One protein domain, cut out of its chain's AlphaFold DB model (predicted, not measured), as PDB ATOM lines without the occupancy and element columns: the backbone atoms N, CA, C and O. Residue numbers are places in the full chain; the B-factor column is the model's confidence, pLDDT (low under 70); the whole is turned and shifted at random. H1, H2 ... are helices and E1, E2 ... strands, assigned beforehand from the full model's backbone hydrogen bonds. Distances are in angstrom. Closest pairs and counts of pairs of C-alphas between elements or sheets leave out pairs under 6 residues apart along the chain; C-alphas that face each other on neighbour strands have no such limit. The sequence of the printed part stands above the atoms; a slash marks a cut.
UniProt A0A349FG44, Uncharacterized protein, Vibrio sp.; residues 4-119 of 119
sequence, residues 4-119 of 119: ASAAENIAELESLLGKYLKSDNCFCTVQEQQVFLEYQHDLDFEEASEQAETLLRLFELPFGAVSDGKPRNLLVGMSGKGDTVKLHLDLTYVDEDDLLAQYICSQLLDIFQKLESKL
ATOM      1  N   ALA A   4      24.941  25.720 -13.917       50.59
ATOM      2  CA  ALA A   4      25.616  26.517 -14.946       50.59
ATOM      3  C   ALA A   4      25.550  25.858 -16.336       50.59
ATOM      4  O   ALA A   4      25.204  26.517 -17.308       50.59
ATOM      5  N   SER A   5      25.777  24.542 -16.411       58.00
ATOM      6  CA  SER A   5      25.665  23.787 -17.665       58.00
ATOM      7  C   SER A   5      24.218  23.711 -18.157       58.00
ATOM      8  O   SER A   5      23.976  23.708 -19.353       58.00
ATOM      9  N   ALA A   6      23.241  23.684 -17.248       58.25
ATOM     10  CA  ALA A   6      21.829  23.707 -17.624       58.25
ATOM     11  C   ALA A   6      21.392  25.061 -18.197       58.25
ATOM     12  O   ALA A   6      20.652  25.092 -19.172       58.25
ATOM     13  N   ALA A   7      21.871  26.170 -17.631       59.09
ATOM     14  CA  ALA A   7      21.597  27.506 -18.151       59.09
ATOM     15  C   ALA A   7      22.235  27.735 -19.534       59.09
ATOM     16  O   ALA A   7      21.590  28.299 -20.415       59.09
ATOM     17  N   GLU A   8      23.465  27.257 -19.746       60.12
ATOM     18  CA  GLU A   8      24.119  27.279 -21.063       60.12
ATOM     19  C   GLU A   8      23.342  26.439 -22.088       60.12
ATOM     20  O   GLU A   8      23.056  26.927 -23.180       60.12
ATOM     21  N   ASN A   9      22.894  25.240 -21.700       65.94
ATOM     22  CA  ASN A   9      22.056  24.389 -22.549       65.94
ATOM     23  C   ASN A   9      20.697  25.037 -22.875       65.94
ATOM     24  O   ASN A   9      20.194  24.869 -23.982       65.94
ATOM     25  N   ILE A  10      20.102  25.796 -21.945       70.19
ATOM     26  CA  ILE A  10      18.855  26.542 -22.187       70.19
ATOM     27  C   ILE A  10      19.084  27.693 -23.173       70.19
ATOM     28  O   ILE A  10      18.270  27.886 -24.069       70.19
ATOM     29  N   ALA A  11      20.181  28.442 -23.043       69.88
ATOM     30  CA  ALA A  11      20.502  29.528 -23.970       69.88
ATOM     31  C   ALA A  11      20.809  29.001 -25.384       69.88
ATOM     32  O   ALA A  11      20.399  29.593 -26.385       69.88
ATOM     33  N   GLU A  12      21.505  27.866 -25.477       69.25
ATOM     34  CA  GLU A  12      21.727  27.172 -26.745       69.25
ATOM     35  C   GLU A  12      20.409  26.669 -27.345       69.25
ATOM     36  O   GLU A  12      20.170  26.841 -28.540       69.25
ATOM     37  N   LEU A  13      19.513  26.141 -26.513       70.44
ATOM     38  CA  LEU A  13      18.184  25.713 -26.929       70.44
ATOM     39  C   LEU A  13      17.324  26.891 -27.404       70.44
ATOM     40  O   LEU A  13      16.705  26.784 -28.457       70.44
ATOM     41  N   GLU A  14      17.324  28.031 -26.711       73.25
ATOM     42  CA  GLU A  14      16.635  29.248 -27.163       73.25
ATOM     43  C   GLU A  14      17.180  29.716 -28.525       73.25
ATOM     44  O   GLU A  14      16.411  30.069 -29.419       73.25
ATOM     45  N   SER A  15      18.500  29.645 -28.721       76.12
ATOM     46  CA  SER A  15      19.155  29.962 -29.996       76.12
ATOM     47  C   SER A  15      18.754  28.997 -31.116       76.12
ATOM     48  O   SER A  15      18.452  29.433 -32.228       76.12
ATOM     49  N   LEU A  16      18.716  27.689 -30.845       69.69
ATOM     50  CA  LEU A  16      18.314  26.671 -31.819       69.69
ATOM     51  C   LEU A  16      16.827  26.787 -32.161       69.69
ATOM     52  O   LEU A  16      16.481  26.843 -33.339       69.69
ATOM     53  N   LEU A  17      15.957  26.927 -31.158       74.81
ATOM     54  CA  LEU A  17      14.537  27.196 -31.370       74.81
ATOM     55  C   LEU A  17      14.344  28.470 -32.196       74.81
ATOM     56  O   LEU A  17      13.592  28.441 -33.159       74.81
ATOM     57  N   GLY A  18      15.071  29.550 -31.910       72.25
ATOM     58  CA  GLY A  18      14.995  30.787 -32.691       72.25
ATOM     59  C   GLY A  18      15.457  30.650 -34.149       72.25
ATOM     60  O   GLY A  18      14.964  31.370 -35.015       72.25
ATOM     61  N   LYS A  19      16.379  29.724 -34.455       72.94
ATOM     62  CA  LYS A  19      16.799  29.435 -35.840       72.94
ATOM     63  C   LYS A  19      15.723  28.687 -36.625       72.94
ATOM     64  O   LYS A  19      15.545  28.956 -37.812       72.94
ATOM     65  N   TYR A  20      15.043  27.753 -35.964       68.69
ATOM     66  CA  TYR A  20      14.097  26.827 -36.585       68.69
ATOM     67  C   TYR A  20      12.649  27.328 -36.573       68.69
ATOM     68  O   TYR A  20      11.890  27.052 -37.497       68.69
ATOM     69  N   LEU A  21      12.271  28.091 -35.550       71.94
ATOM     70  CA  LEU A  21      10.939  28.647 -35.341       71.94
ATOM     71  C   LEU A  21      10.962  30.137 -35.691       71.94
ATOM     72  O   LEU A  21      10.941  31.009 -34.821       71.94
ATOM     73  N   LYS A  22      11.054  30.441 -36.990       66.69
ATOM     74  CA  LYS A  22      10.923  31.823 -37.471       66.69
ATOM     75  C   LYS A  22       9.493  32.306 -37.214       66.69
ATOM     76  O   LYS A  22       8.542  31.632 -37.603       66.69
ATOM     77  N   SER A  23       9.361  33.475 -36.589       61.75
ATOM     78  CA  SER A  23       8.083  34.042 -36.126       61.75
ATOM     79  C   SER A  23       7.008  34.089 -37.206       61.75
ATOM     80  O   SER A  23       5.854  33.791 -36.938       61.75
ATOM     81  N   ASP A  24       7.388  34.412 -38.440       68.94
ATOM     82  CA  ASP A  24       6.413  34.734 -39.485       68.94
ATOM     83  C   ASP A  24       5.598  33.515 -39.949       68.94
ATOM     84  O   ASP A  24       4.516  33.684 -40.501       68.94
ATOM     85  N   ASN A  25       6.089  32.298 -39.685       76.12
ATOM     86  CA  ASN A  25       5.429  31.044 -40.053       76.12
ATOM     87  C   ASN A  25       5.396  30.037 -38.895       76.12
ATOM     88  O   ASN A  25       5.353  28.829 -39.136       76.12
ATOM     89  N   CYS A  26       5.461  30.513 -37.651       82.75
ATOM     90  CA  CYS A  26       5.367  29.678 -36.463       82.75
ATOM     91  C   CYS A  26       4.161  30.102 -35.626       82.75
ATOM     92  O   CYS A  26       3.978  31.276 -35.350       82.75
ATOM     93  N   PHE A  27       3.354  29.141 -35.200       86.94
ATOM     94  CA  PHE A  27       2.290  29.304 -34.228       86.94
ATOM     95  C   PHE A  27       2.675  28.542 -32.969       86.94
ATOM     96  O   PHE A  27       2.958  27.347 -33.015       86.94
ATOM     97  N   CYS A  28       2.685  29.236 -31.841       89.81
ATOM     98  CA  CYS A  28       2.902  28.640 -30.534       89.81
ATOM     99  C   CYS A  28       1.647  28.850 -29.696       89.81
ATOM    100  O   CYS A  28       1.119  29.957 -29.646       89.81
ATOM    101  N   THR A  29       1.173  27.798 -29.041       92.00
ATOM    102  CA  THR A  29       0.094  27.882 -28.058       92.00
ATOM    103  C   THR A  29       0.511  27.154 -26.796       92.00
ATOM    104  O   THR A  29       0.900  25.983 -26.852       92.00
ATOM    105  N   VAL A  30       0.407  27.833 -25.658       91.62
ATOM    106  CA  VAL A  30       0.723  27.266 -24.349       91.62
ATOM    107  C   VAL A  30      -0.567  27.107 -23.550       91.62
ATOM    108  O   VAL A  30      -1.304  28.058 -23.311       91.62
ATOM    109  N   GLN A  31      -0.856  25.880 -23.121       91.31
ATOM    110  CA  GLN A  31      -1.988  25.564 -22.251       91.31
ATOM    111  C   GLN A  31      -1.466  24.873 -20.999       91.31
ATOM    112  O   GLN A  31      -1.105  23.699 -21.031       91.31
ATOM    113  N   GLU A  32      -1.419  25.613 -19.892       89.75
ATOM    114  CA  GLU A  32      -0.820  25.155 -18.633       89.75
ATOM    115  C   GLU A  32       0.646  24.722 -18.825       89.75
ATOM    116  O   GLU A  32       1.519  25.575 -18.943       89.75
ATOM    117  N   GLN A  33       0.913  23.414 -18.856       90.88
ATOM    118  CA  GLN A  33       2.236  22.803 -19.054       90.88
ATOM    119  C   GLN A  33       2.352  22.081 -20.409       90.88
ATOM    120  O   GLN A  33       3.337  21.395 -20.673       90.88
ATOM    121  N   GLN A  34       1.342  22.225 -21.266       92.75
ATOM    122  CA  GLN A  34       1.313  21.678 -22.616       92.75
ATOM    123  C   GLN A  34       1.687  22.767 -23.617       92.75
ATOM    124  O   GLN A  34       1.129  23.866 -23.587       92.75
ATOM    125  N   VAL A  35       2.605  22.450 -24.525       91.44
ATOM    126  CA  VAL A  35       3.033  23.364 -25.585       91.44
ATOM    127  C   VAL A  35       2.713  22.743 -26.934       91.44
ATOM    128  O   VAL A  35       3.141  21.629 -27.237       91.44
ATOM    129  N   PHE A  36       1.984  23.488 -27.754       91.62
ATOM    130  CA  PHE A  36       1.665  23.127 -29.127       91.62
ATOM    131  C   PHE A  36       2.381  24.095 -30.057       91.62
ATOM    132  O   PHE A  36       2.125  25.297 -30.029       91.62
ATOM    133  N   LEU A  37       3.287  23.564 -30.869       89.75
ATOM    134  CA  LEU A  37       4.012  24.324 -31.877       89.75
ATOM    135  C   LEU A  37       3.574  23.855 -33.248       89.75
ATOM    136  O   LEU A  37       3.527  22.660 -33.519       89.75
ATOM    137  N   GLU A  38       3.323  24.797 -34.131       88.75
ATOM    138  CA  GLU A  38       3.158  24.562 -35.551       88.75
ATOM    139  C   GLU A  38       4.117  25.488 -36.277       88.75
ATOM    140  O   GLU A  38       4.188  26.669 -35.960       88.75
ATOM    141  N   TYR A  39       4.904  24.974 -37.210       86.25
ATOM    142  CA  TYR A  39       5.761  25.817 -38.027       86.25
ATOM    143  C   TYR A  39       5.820  25.313 -39.459       86.25
ATOM    144  O   TYR A  39       5.719  24.108 -39.710       86.25
ATOM    145  N   GLN A  40       5.981  26.242 -40.396       85.31
ATOM    146  CA  GLN A  40       6.295  25.915 -41.782       85.31
ATOM    147  C   GLN A  40       7.794  26.061 -42.032       85.31
ATOM    148  O   GLN A  40       8.421  27.003 -41.542       85.31
ATOM    149  N   HIS A  41       8.359  25.142 -42.806       79.88
ATOM    150  CA  HIS A  41       9.752  25.177 -43.233       79.88
ATOM    151  C   HIS A  41       9.854  25.136 -44.758       79.88
ATOM    152  O   HIS A  41       9.091  24.450 -45.427       79.88
ATOM    153  N   ASP A  42      10.834  25.834 -45.321       79.12
ATOM    154  CA  ASP A  42      11.173  25.804 -46.749       79.12
ATOM    155  C   ASP A  42      12.332  24.844 -47.067       79.12
ATOM    156  O   ASP A  42      12.878  24.865 -48.167       79.12
ATOM    157  N   LEU A  43      12.685  24.000 -46.095       79.00
ATOM    158  CA  LEU A  43      13.779  23.039 -46.187       79.00
ATOM    159  C   LEU A  43      13.488  21.903 -47.163       79.00
ATOM    160  O   LEU A  43      12.350  21.430 -47.274       79.00
ATOM    161  N   ASP A  44      14.548  21.417 -47.808       81.38
ATOM    162  CA  ASP A  44      14.485  20.160 -48.540       81.38
ATOM    163  C   ASP A  44      14.372  18.949 -47.589       81.38
ATOM    164  O   ASP A  44      14.368  19.072 -46.364       81.38
ATOM    165  N   PHE A  45      14.207  17.750 -48.151       74.44
ATOM    166  CA  PHE A  45      13.982  16.546 -47.349       74.44
ATOM    167  C   PHE A  45      15.163  16.203 -46.425       74.44
ATOM    168  O   PHE A  45      14.938  15.704 -45.322       74.44
ATOM    169  N   GLU A  46      16.400  16.439 -46.866       81.44
ATOM    170  CA  GLU A  46      17.602  16.097 -46.101       81.44
ATOM    171  C   GLU A  46      17.760  17.070 -44.927       81.44
ATOM    172  O   GLU A  46      17.846  16.643 -43.774       81.44
ATOM    173  N   GLU A  47      17.628  18.369 -45.195       80.19
ATOM    174  CA  GLU A  47      17.657  19.427 -44.185       80.19
ATOM    175  C   GLU A  47      16.507  19.300 -43.167       80.19
ATOM    176  O   GLU A  47      16.713  19.446 -41.958       80.19
ATOM    177  N   ALA A  48      15.290  18.982 -43.623       74.38
ATOM    178  CA  ALA A  48      14.140  18.771 -42.743       74.38
ATOM    179  C   ALA A  48      14.336  17.550 -41.829       74.38
ATOM    180  O   ALA A  48      13.939  17.576 -40.660       74.38
ATOM    181  N   SER A  49      14.971  16.490 -42.341       76.25
ATOM    182  CA  SER A  49      15.308  15.300 -41.557       76.25
ATOM    183  C   SER A  49      16.349  15.613 -40.478       76.25
ATOM    184  O   SER A  49      16.170  15.213 -39.326       76.25
ATOM    185  N   GLU A  50      17.408  16.355 -40.814       80.25
ATOM    186  CA  GLU A  50      18.426  16.783 -39.844       80.25
ATOM    187  C   GLU A  50      17.845  17.711 -38.766       80.25
ATOM    188  O   GLU A  50      18.142  17.562 -37.573       80.25
ATOM    189  N   GLN A  51      16.974  18.645 -39.160       77.69
ATOM    190  CA  GLN A  51      16.262  19.503 -38.215       77.69
ATOM    191  C   GLN A  51      15.384  18.673 -37.274       77.69
ATOM    192  O   GLN A  51      15.402  18.907 -36.064       77.69
ATOM    193  N   ALA A  52      14.626  17.708 -37.798       75.75
ATOM    194  CA  ALA A  52      13.772  16.851 -36.982       75.75
ATOM    195  C   ALA A  52      14.592  16.045 -35.966       75.75
ATOM    196  O   ALA A  52      14.231  15.996 -34.791       75.75
ATOM    197  N   GLU A  53      15.722  15.466 -36.380       78.81
ATOM    198  CA  GLU A  53      16.618  14.743 -35.474       78.81
ATOM    199  C   GLU A  53      17.203  15.661 -34.392       78.81
ATOM    200  O   GLU A  53      17.257  15.293 -33.215       78.81
ATOM    201  N   THR A  54      17.584  16.882 -34.766       78.62
ATOM    202  CA  THR A  54      18.087  17.889 -33.824       78.62
ATOM    203  C   THR A  54      17.020  18.267 -32.797       78.62
ATOM    204  O   THR A  54      17.291  18.241 -31.598       78.62
ATOM    205  N   LEU A  55      15.791  18.559 -33.236       76.38
ATOM    206  CA  LEU A  55      14.672  18.886 -32.347       76.38
ATOM    207  C   LEU A  55      14.317  17.715 -31.422       76.38
ATOM    208  O   LEU A  55      14.105  17.924 -30.230       76.38
ATOM    209  N   LEU A  56      14.320  16.481 -31.933       76.88
ATOM    210  CA  LEU A  56      14.083  15.279 -31.128       76.88
ATOM    211  C   LEU A  56      15.100  15.144 -29.992       76.88
ATOM    212  O   LEU A  56      14.711  14.894 -28.854       76.88
ATOM    213  N   ARG A  57      16.388  15.352 -30.286       77.00
ATOM    214  CA  ARG A  57      17.455  15.312 -29.275       77.00
ATOM    215  C   ARG A  57      17.348  16.459 -28.272       77.00
ATOM    216  O   ARG A  57      17.634  16.257 -27.100       77.00
ATOM    217  N   LEU A  58      16.924  17.647 -28.708       75.00
ATOM    218  CA  LEU A  58      16.739  18.803 -27.822       75.00
ATOM    219  C   LEU A  58      15.620  18.593 -26.797       75.00
ATOM    220  O   LEU A  58      15.722  19.073 -25.670       75.00
ATOM    221  N   PHE A  59      14.560  17.881 -27.180       78.06
ATOM    222  CA  PHE A  59      13.446  17.566 -26.285       78.06
ATOM    223  C   PHE A  59      13.674  16.301 -25.451       78.06
ATOM    224  O   PHE A  59      12.888  16.022 -24.545       78.06
ATOM    225  N   GLU A  60      14.754  15.559 -25.699       78.19
ATOM    226  CA  GLU A  60      15.188  14.454 -24.852       78.19
ATOM    227  C   GLU A  60      16.060  14.978 -23.706       78.19
ATOM    228  O   GLU A  60      17.271  15.174 -23.819       78.19
ATOM    229  N   LEU A  61      15.428  15.217 -22.561       72.44
ATOM    230  CA  LEU A  61      16.110  15.716 -21.384       72.44
ATOM    231  C   LEU A  61      16.797  14.573 -20.614       72.44
ATOM    232  O   LEU A  61      16.156  13.570 -20.281       72.44
ATOM    233  N   PRO A  62      18.077  14.726 -20.224       61.28
ATOM    234  CA  PRO A  62      18.832  13.696 -19.507       61.28
ATOM    235  C   PRO A  62      18.470  13.588 -18.009       61.28
ATOM    236  O   PRO A  62      19.296  13.152 -17.203       61.28
ATOM    237  N   PHE A  63      17.263  13.989 -17.599       60.78
ATOM    238  CA  PHE A  63      16.829  13.933 -16.200       60.78
ATOM    239  C   PHE A  63      16.215  12.575 -15.886       60.78
ATOM    240  O   PHE A  63      15.117  12.248 -16.324       60.78
ATOM    241  N   GLY A  64      16.970  11.775 -15.137       49.50
ATOM    242  CA  GLY A  64      16.542  10.461 -14.671       49.50
ATOM    243  C   GLY A  64      17.377   9.917 -13.515       49.50
ATOM    244  O   GLY A  64      17.317   8.726 -13.234       49.50
ATOM    245  N   ALA A  65      18.171  10.745 -12.828       45.97
ATOM    246  CA  ALA A  65      19.090  10.250 -11.800       45.97
ATOM    247  C   ALA A  65      18.399   9.741 -10.516       45.97
ATOM    248  O   ALA A  65      19.085   9.139  -9.693       45.97
ATOM    249  N   VAL A  66      17.089   9.959 -10.327       51.25
ATOM    250  CA  VAL A  66      16.466   9.792  -8.998       51.25
ATOM    251  C   VAL A  66      15.354   8.734  -8.932       51.25
ATOM    252  O   VAL A  66      14.955   8.366  -7.834       51.25
ATOM    253  N   SER A  67      14.900   8.132 -10.041       49.88
ATOM    254  CA  SER A  67      13.942   7.005  -9.928       49.88
ATOM    255  C   SER A  67      14.118   5.840 -10.904       49.88
ATOM    256  O   SER A  67      13.845   4.718 -10.499       49.88
ATOM    257  N   ASP A  68      14.645   6.025 -12.124       52.72
ATOM    258  CA  ASP A  68      14.818   4.885 -13.058       52.72
ATOM    259  C   ASP A  68      15.948   5.026 -14.104       52.72
ATOM    260  O   ASP A  68      16.104   4.174 -14.979       52.72
ATOM    261  N   GLY A  69      16.765   6.084 -14.056       54.16
ATOM    262  CA  GLY A  69      17.922   6.249 -14.951       54.16
ATOM    263  C   GLY A  69      17.589   6.502 -16.425       54.16
ATOM    264  O   GLY A  69      18.503   6.505 -17.250       54.16
ATOM    265  N   LYS A  70      16.313   6.687 -16.785       58.34
ATOM    266  CA  LYS A  70      15.891   6.861 -18.181       58.34
ATOM    267  C   LYS A  70      15.769   8.341 -18.549       58.34
ATOM    268  O   LYS A  70      15.197   9.092 -17.762       58.34
ATOM    269  N   PRO A  71      16.272   8.751 -19.727       66.31
ATOM    270  CA  PRO A  71      16.019  10.083 -20.256       66.31
ATOM    271  C   PRO A  71      14.517  10.287 -20.461       66.31
ATOM    272  O   PRO A  71      13.784   9.355 -20.816       66.31
ATOM    273  N   ARG A  72      14.058  11.512 -20.224       75.44
ATOM    274  CA  ARG A  72      12.668  11.903 -20.429       75.44
ATOM    275  C   ARG A  72      12.558  12.653 -21.744       75.44
ATOM    276  O   ARG A  72      13.144  13.719 -21.897       75.44
ATOM    277  N   ASN A  73      11.738  12.141 -22.652       80.38
ATOM    278  CA  ASN A  73      11.355  12.892 -23.837       80.38
ATOM    279  C   ASN A  73      10.169  13.810 -23.510       80.38
ATOM    280  O   ASN A  73       9.141  13.345 -23.018       80.38
ATOM    281  N   LEU A  74      10.333  15.108 -23.747       84.94
ATOM    282  CA  LEU A  74       9.270  16.101 -23.623       84.94
ATOM    283  C   LEU A  74       8.313  16.071 -24.816       84.94
ATOM    284  O   LEU A  74       7.167  16.485 -24.680       84.94
ATOM    285  N   LEU A  75       8.761  15.593 -25.979       87.00
ATOM    286  CA  LEU A  75       7.935  15.469 -27.172       87.00
ATOM    287  C   LEU A  75       6.991  14.272 -27.029       87.00
ATOM    288  O   LEU A  75       7.410  13.115 -27.092       87.00
ATOM    289  N   VAL A  76       5.701  14.559 -26.884       88.25
ATOM    290  CA  VAL A  76       4.643  13.544 -26.772       88.25
ATOM    291  C   VAL A  76       3.943  13.280 -28.103       88.25
ATOM    292  O   VAL A  76       3.331  12.228 -28.283       88.25
ATOM    293  N   GLY A  77       4.065  14.200 -29.063       85.75
ATOM    294  CA  GLY A  77       3.496  14.034 -30.393       85.75
ATOM    295  C   GLY A  77       4.203  14.873 -31.447       85.75
ATOM    296  O   GLY A  77       4.557  16.025 -31.213       85.75
ATOM    297  N   MET A  78       4.365  14.294 -32.633       86.38
ATOM    298  CA  MET A  78       4.849  14.990 -33.821       86.38
ATOM    299  C   MET A  78       4.038  14.550 -35.035       86.38
ATOM    300  O   MET A  78       3.764  13.365 -35.221       86.38
ATOM    301  N   SER A  79       3.675  15.507 -35.880       86.50
ATOM    302  CA  SER A  79       3.055  15.229 -37.174       86.50
ATOM    303  C   SER A  79       3.544  16.220 -38.217       86.50
ATOM    304  O   SER A  79       3.735  17.391 -37.903       86.50
ATOM    305  N   GLY A  80       3.712  15.761 -39.453       83.81
ATOM    306  CA  GLY A  80       4.093  16.599 -40.584       83.81
ATOM    307  C   GLY A  80       3.136  16.409 -41.753       83.81
ATOM    308  O   GLY A  80       2.664  15.295 -42.004       83.81
ATOM    309  N   LYS A  81       2.837  17.489 -42.475       82.06
ATOM    310  CA  LYS A  81       2.092  17.452 -43.736       82.06
ATOM    311  C   LYS A  81       2.634  18.516 -44.686       82.06
ATOM    312  O   LYS A  81       2.407  19.701 -44.472       82.06
ATOM    313  N   GLY A  82       3.269  18.074 -45.771       83.06
ATOM    314  CA  GLY A  82       3.911  18.985 -46.719       83.06
ATOM    315  C   GLY A  82       5.105  19.678 -46.068       83.06
ATOM    316  O   GLY A  82       6.003  18.999 -45.586       83.06
ATOM    317  N   ASP A  83       5.061  21.003 -46.039       84.38
ATOM    318  CA  ASP A  83       6.034  21.914 -45.421       84.38
ATOM    319  C   ASP A  83       5.700  22.271 -43.963       84.38
ATOM    320  O   ASP A  83       6.417  23.037 -43.326       84.38
ATOM    321  N   THR A  84       4.588  21.756 -43.433       85.94
ATOM    322  CA  THR A  84       4.088  22.107 -42.103       85.94
ATOM    323  C   THR A  84       4.380  20.995 -41.102       85.94
ATOM    324  O   THR A  84       3.976  19.845 -41.305       85.94
ATOM    325  N   VAL A  85       5.006  21.351 -39.981       86.88
ATOM    326  CA  VAL A  85       5.304  20.460 -38.854       86.88
ATOM    327  C   VAL A  85       4.547  20.930 -37.620       86.88
ATOM    328  O   VAL A  85       4.494  22.119 -37.324       86.88
ATOM    329  N   LYS A  86       3.966  19.979 -36.889       89.75
ATOM    330  CA  LYS A  86       3.305  20.198 -35.603       89.75
ATOM    331  C   LYS A  86       3.987  19.366 -34.530       89.75
ATOM    332  O   LYS A  86       4.166  18.160 -34.714       89.75
ATOM    333  N   LEU A  87       4.318  20.004 -33.417       89.69
ATOM    334  CA  LEU A  87       4.926  19.404 -32.240       89.69
ATOM    335  C   LEU A  87       4.014  19.619 -31.036       89.69
ATOM    336  O   LEU A  87       3.436  20.691 -30.856       89.69
ATOM    337  N   HIS A  88       3.923  18.599 -30.195       92.31
ATOM    338  CA  HIS A  88       3.258  18.659 -28.904       92.31
ATOM    339  C   HIS A  88       4.265  18.260 -27.828       92.31
ATOM    340  O   HIS A  88       4.781  17.140 -27.843       92.31
ATOM    341  N   LEU A  89       4.559  19.198 -26.928       90.56
ATOM    342  CA  LEU A  89       5.460  19.013 -25.798       90.56
ATOM    343  C   LEU A  89       4.672  18.970 -24.483       90.56
ATOM    344  O   LEU A  89       3.771  19.783 -24.270       90.56
ATOM    345  N   ASP A  90       5.068  18.061 -23.595       90.25
ATOM    346  CA  ASP A  90       4.564  17.946 -22.230       90.25
ATOM    347  C   ASP A  90       5.664  18.303 -21.221       90.25
ATOM    348  O   ASP A  90       6.563  17.506 -20.923       90.25
ATOM    349  N   LEU A  91       5.564  19.515 -20.674       87.94
ATOM    350  CA  LEU A  91       6.478  20.056 -19.671       87.94
ATOM    351  C   LEU A  91       6.024  19.753 -18.230       87.94
ATOM    352  O   LEU A  91       6.624  20.266 -17.287       87.94
ATOM    353  N   THR A  92       4.994  18.918 -18.034       85.56
ATOM    354  CA  THR A  92       4.456  18.597 -16.702       85.56
ATOM    355  C   THR A  92       5.507  17.906 -15.851       85.56
ATOM    356  O   THR A  92       6.008  16.850 -16.228       85.56
ATOM    357  N   TYR A  93       5.845  18.439 -14.684       76.06
ATOM    358  CA  TYR A  93       6.838  17.828 -13.801       76.06
ATOM    359  C   TYR A  93       6.265  17.639 -12.397       76.06
ATOM    360  O   TYR A  93       5.677  18.564 -11.849       76.06
ATOM    361  N   VAL A  94       6.393  16.424 -11.853       71.56
ATOM    362  CA  VAL A  94       5.686  15.992 -10.629       71.56
ATOM    363  C   VAL A  94       6.645  15.633  -9.490       71.56
ATOM    364  O   VAL A  94       6.234  15.623  -8.336       71.56
ATOM    365  N   ASP A  95       7.911  15.341  -9.788       73.88
ATOM    366  CA  ASP A  95       8.900  15.031  -8.753       73.88
ATOM    367  C   ASP A  95       9.326  16.335  -8.054       73.88
ATOM    368  O   ASP A  95       9.678  17.320  -8.700       73.88
ATOM    369  N   GLU A  96       9.229  16.400  -6.730       70.25
ATOM    370  CA  GLU A  96       9.603  17.606  -5.987       70.25
ATOM    371  C   GLU A  96      11.112  17.674  -5.694       70.25
ATOM    372  O   GLU A  96      11.642  18.760  -5.448       70.25
ATOM    373  N   ASP A  97      11.815  16.541  -5.789       73.62
ATOM    374  CA  ASP A  97      13.206  16.396  -5.357       73.62
ATOM    375  C   ASP A  97      14.227  16.662  -6.478       73.62
ATOM    376  O   ASP A  97      15.382  17.008  -6.205       73.62
ATOM    377  N   ASP A  98      13.827  16.571  -7.750       75.50
ATOM    378  CA  ASP A  98      14.682  16.909  -8.895       75.50
ATOM    379  C   ASP A  98      14.419  18.343  -9.399       75.50
ATOM    380  O   ASP A  98      13.801  18.647 -10.424       75.50
ATOM    381  N   LEU A  99      14.978  19.259  -8.602       78.12
ATOM    382  CA  LEU A  99      14.985  20.710  -8.806       78.12
ATOM    383  C   LEU A  99      15.590  21.138 -10.153       78.12
ATOM    384  O   LEU A  99      15.293  22.227 -10.647       78.12
ATOM    385  N   LEU A 100      16.467  20.319 -10.743       76.94
ATOM    386  CA  LEU A 100      17.103  20.635 -12.019       76.94
ATOM    387  C   LEU A 100      16.110  20.476 -13.169       76.94
ATOM    388  O   LEU A 100      16.000  21.365 -14.016       76.94
ATOM    389  N   ALA A 101      15.373  19.369 -13.177       76.06
ATOM    390  CA  ALA A 101      14.321  19.143 -14.151       76.06
ATOM    391  C   ALA A 101      13.168  20.139 -13.984       76.06
ATOM    392  O   ALA A 101      12.697  20.672 -14.988       76.06
ATOM    393  N   GLN A 102      12.782  20.474 -12.746       80.50
ATOM    394  CA  GLN A 102      11.824  21.558 -12.491       80.50
ATOM    395  C   GLN A 102      12.275  22.872 -13.121       80.50
ATOM    396  O   GLN A 102      11.532  23.474 -13.893       80.50
ATOM    397  N   TYR A 103      13.510  23.292 -12.832       82.81
ATOM    398  CA  TYR A 103      14.063  24.531 -13.368       82.81
ATOM    399  C   TYR A 103      14.023  24.545 -14.899       82.81
ATOM    400  O   TYR A 103      13.586  25.524 -15.496       82.81
ATOM    401  N   ILE A 104      14.428  23.452 -15.545       80.12
ATOM    402  CA  ILE A 104      14.476  23.378 -17.007       80.12
ATOM    403  C   ILE A 104      13.077  23.379 -17.616       80.12
ATOM    404  O   ILE A 104      12.843  24.143 -18.549       80.12
ATOM    405  N   CYS A 105      12.133  22.604 -17.076       84.69
ATOM    406  CA  CYS A 105      10.742  22.636 -17.532       84.69
ATOM    407  C   CYS A 105      10.130  24.036 -17.379       84.69
ATOM    408  O   CYS A 105       9.468  24.507 -18.300       84.69
ATOM    409  N   SER A 106      10.395  24.735 -16.268       86.75
ATOM    410  CA  SER A 106       9.938  26.117 -16.074       86.75
ATOM    411  C   SER A 106      10.576  27.093 -17.067       86.75
ATOM    412  O   SER A 106       9.872  27.909 -17.651       86.75
ATOM    413  N   GLN A 107      11.886  26.998 -17.312       85.81
ATOM    414  CA  GLN A 107      12.566  27.868 -18.280       85.81
ATOM    415  C   GLN A 107      12.094  27.622 -19.718       85.81
ATOM    416  O   GLN A 107      11.909  28.570 -20.477       85.81
ATOM    417  N   LEU A 108      11.855  26.363 -20.091       85.31
ATOM    418  CA  LEU A 108      11.269  26.016 -21.385       85.31
ATOM    419  C   LEU A 108       9.863  26.594 -21.526       85.31
ATOM    420  O   LEU A 108       9.549  27.188 -22.556       85.31
ATOM    421  N   LEU A 109       9.038  26.472 -20.485       89.50
ATOM    422  CA  LEU A 109       7.695  27.037 -20.480       89.50
ATOM    423  C   LEU A 109       7.733  28.560 -20.667       89.50
ATOM    424  O   LEU A 109       7.014  29.079 -21.518       89.50
ATOM    425  N   ASP A 110       8.628  29.258 -19.962       88.69
ATOM    426  CA  ASP A 110       8.832  30.703 -20.117       88.69
ATOM    427  C   ASP A 110       9.250  31.077 -21.553       88.69
ATOM    428  O   ASP A 110       8.795  32.089 -22.092       88.69
ATOM    429  N   ILE A 111      10.119  30.283 -22.192       85.62
ATOM    430  CA  ILE A 111      10.532  30.496 -23.590       85.62
ATOM    431  C   ILE A 111       9.328  30.371 -24.529       85.62
ATOM    432  O   ILE A 111       9.118  31.248 -25.371       85.62
ATOM    433  N   PHE A 112       8.510  29.328 -24.377       87.75
ATOM    434  CA  PHE A 112       7.348  29.111 -25.241       87.75
ATOM    435  C   PHE A 112       6.232  30.130 -25.008       87.75
ATOM    436  O   PHE A 112       5.619  30.581 -25.970       87.75
ATOM    437  N   GLN A 113       6.022  30.582 -23.771       89.06
ATOM    438  CA  GLN A 113       5.094  31.680 -23.476       89.06
ATOM    439  C   GLN A 113       5.558  32.997 -24.109       89.06
ATOM    440  O   GLN A 113       4.757  33.749 -24.666       89.06
ATOM    441  N   LYS A 114       6.868  33.280 -24.087       85.56
ATOM    442  CA  LYS A 114       7.423  34.436 -24.806       85.56
ATOM    443  C   LYS A 114       7.225  34.302 -26.312       85.56
ATOM    444  O   LYS A 114       6.934  35.307 -26.956       85.56
ATOM    445  N   LEU A 115       7.392  33.101 -26.867       82.75
ATOM    446  CA  LEU A 115       7.170  32.839 -28.287       82.75
ATOM    447  C   LEU A 115       5.698  33.058 -28.665       82.75
ATOM    448  O   LEU A 115       5.436  33.791 -29.609       82.75
ATOM    449  N   GLU A 116       4.758  32.520 -27.885       84.56
ATOM    450  CA  GLU A 116       3.313  32.749 -28.037       84.56
ATOM    451  C   GLU A 116       2.960  34.245 -27.989       84.56
ATOM    452  O   GLU A 116       2.198  34.718 -28.819       84.56
ATOM    453  N   SER A 117       3.564  35.019 -27.078       78.94
ATOM    454  CA  SER A 117       3.287  36.460 -26.940       78.94
ATOM    455  C   SER A 117       3.859  37.353 -28.053       78.94
ATOM    456  O   SER A 117       3.521  38.537 -28.122       78.94
ATOM    457  N   LYS A 118       4.782  36.829 -28.869       68.81
ATOM    458  CA  LYS A 118       5.433  37.557 -29.973       68.81
ATOM    459  C   LYS A 118       4.723  37.367 -31.318       68.81
ATOM    460  O   LYS A 118       5.115  38.033 -32.277       68.81
ATOM    461  N   LEU A 119       3.742  36.467 -31.374       54.47
ATOM    462  CA  LEU A 119       2.920  36.132 -32.537       54.47
ATOM    463  C   LEU A 119       1.585  36.882 -32.487       54.47
ATOM    464  O   LEU A 119       1.096  37.263 -33.574       54.47
TER     465      LEU A 119
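AT A GLANCE: This is residues 4 to 119 of the 119 residues of an uncharacterized protein of Vibrio sp. (UniProt A0A349FG44). One antiparallel wall of four strands, made of the hairpins E1-E2 and E3-E4 side by side, has helices over one face and its other face bare. H3 crosses that face slantwise over the E1 and E2 half, H2 runs along the E3 edge, and H1 packs on H3 on the side away from the sheet. The printed part has 116 residues with three named helices and four named strands, in the order H1 E1 E2 H2 E3 E4 H3; the sheet order is E1 - E2 - E4 - E3, and the class is mixed, helices and strands. It is compact, with a radius of gyration of the C-alphas of 14.3 A and spans of 42 by 30 by 25 A.

IN THESE COORDINATES: The sheet holds E1, residues 26 to 31, E2, residues 34 to 40 and 20.3 A long, E4, residues 84 to 90 and 20.3 A long, and E3, residues 75 to 81 and 17.7 A long. H3, residues 99 to 117, is the longest helix at 26.7 A and ends at C-alpha 117 (3.287, 36.460, -26.940). H2, residues 45 to 59, is 21.1 A long. H1, residues 4 to 20, is 24.5 A long and begins at C-alpha 4 (25.616, 26.517, -14.946).

HOW THE PARTS SIT: E1 and E2 are a hairpin at 171 degrees, with N 29 and O 36 within hydrogen-bond range at 2.9 A. E2 and E4 are antiparallel at 165 degrees, with N 87 and O 37 at 2.8 A. E3 and E4 are a hairpin at 170 degrees, with N 79 and O 86 at 2.9 A. H3 is on the sheet, two layers, a helix on one face of a sheet, at a height of 10.5 A; its closest C-alphas to E1 are those of Glu 116 and Cys 28, 4.8 A apart. On the local plane H3 stands at 49 degrees to E2, slantwise to the strands. H2 is on the same face, also at a height of 10.5 A, and runs along the strands, at 10 degrees to E3 on the local plane; the closest C-alphas of H2 and E3 are those of Phe 59 and Leu 75, 6.0 A apart. E2, H2 and E3 form a split strand-helix-strand unit, two strands running the same way with E4 between them, and its crossover is right-handed. H1 is not on the sheet; it touches H3, closest at the C-alphas of Glu 14 and Ile 111, 7.2 A, at a shallow tilt of 27 degrees, the same way. H1 and H2 are close but not clearly touching, and H2 and H3 are apart. In H1, H2 and H3 every O i to N i+4 pair is within hydrogen-bond range.

THE WHOLE: The two C-alphas farthest apart are those of Asp 44 and Asp 97, 43.4 A. The printed part has no cut. The link from H2 to E3, residues 60 to 74, is long, and its residues 60 to 61 pair antiparallel with residues 72 to 73. The mean pLDDT of the printed part is 77.3; 25 residues are under 70, among them 4 to 9 and 62 to 71.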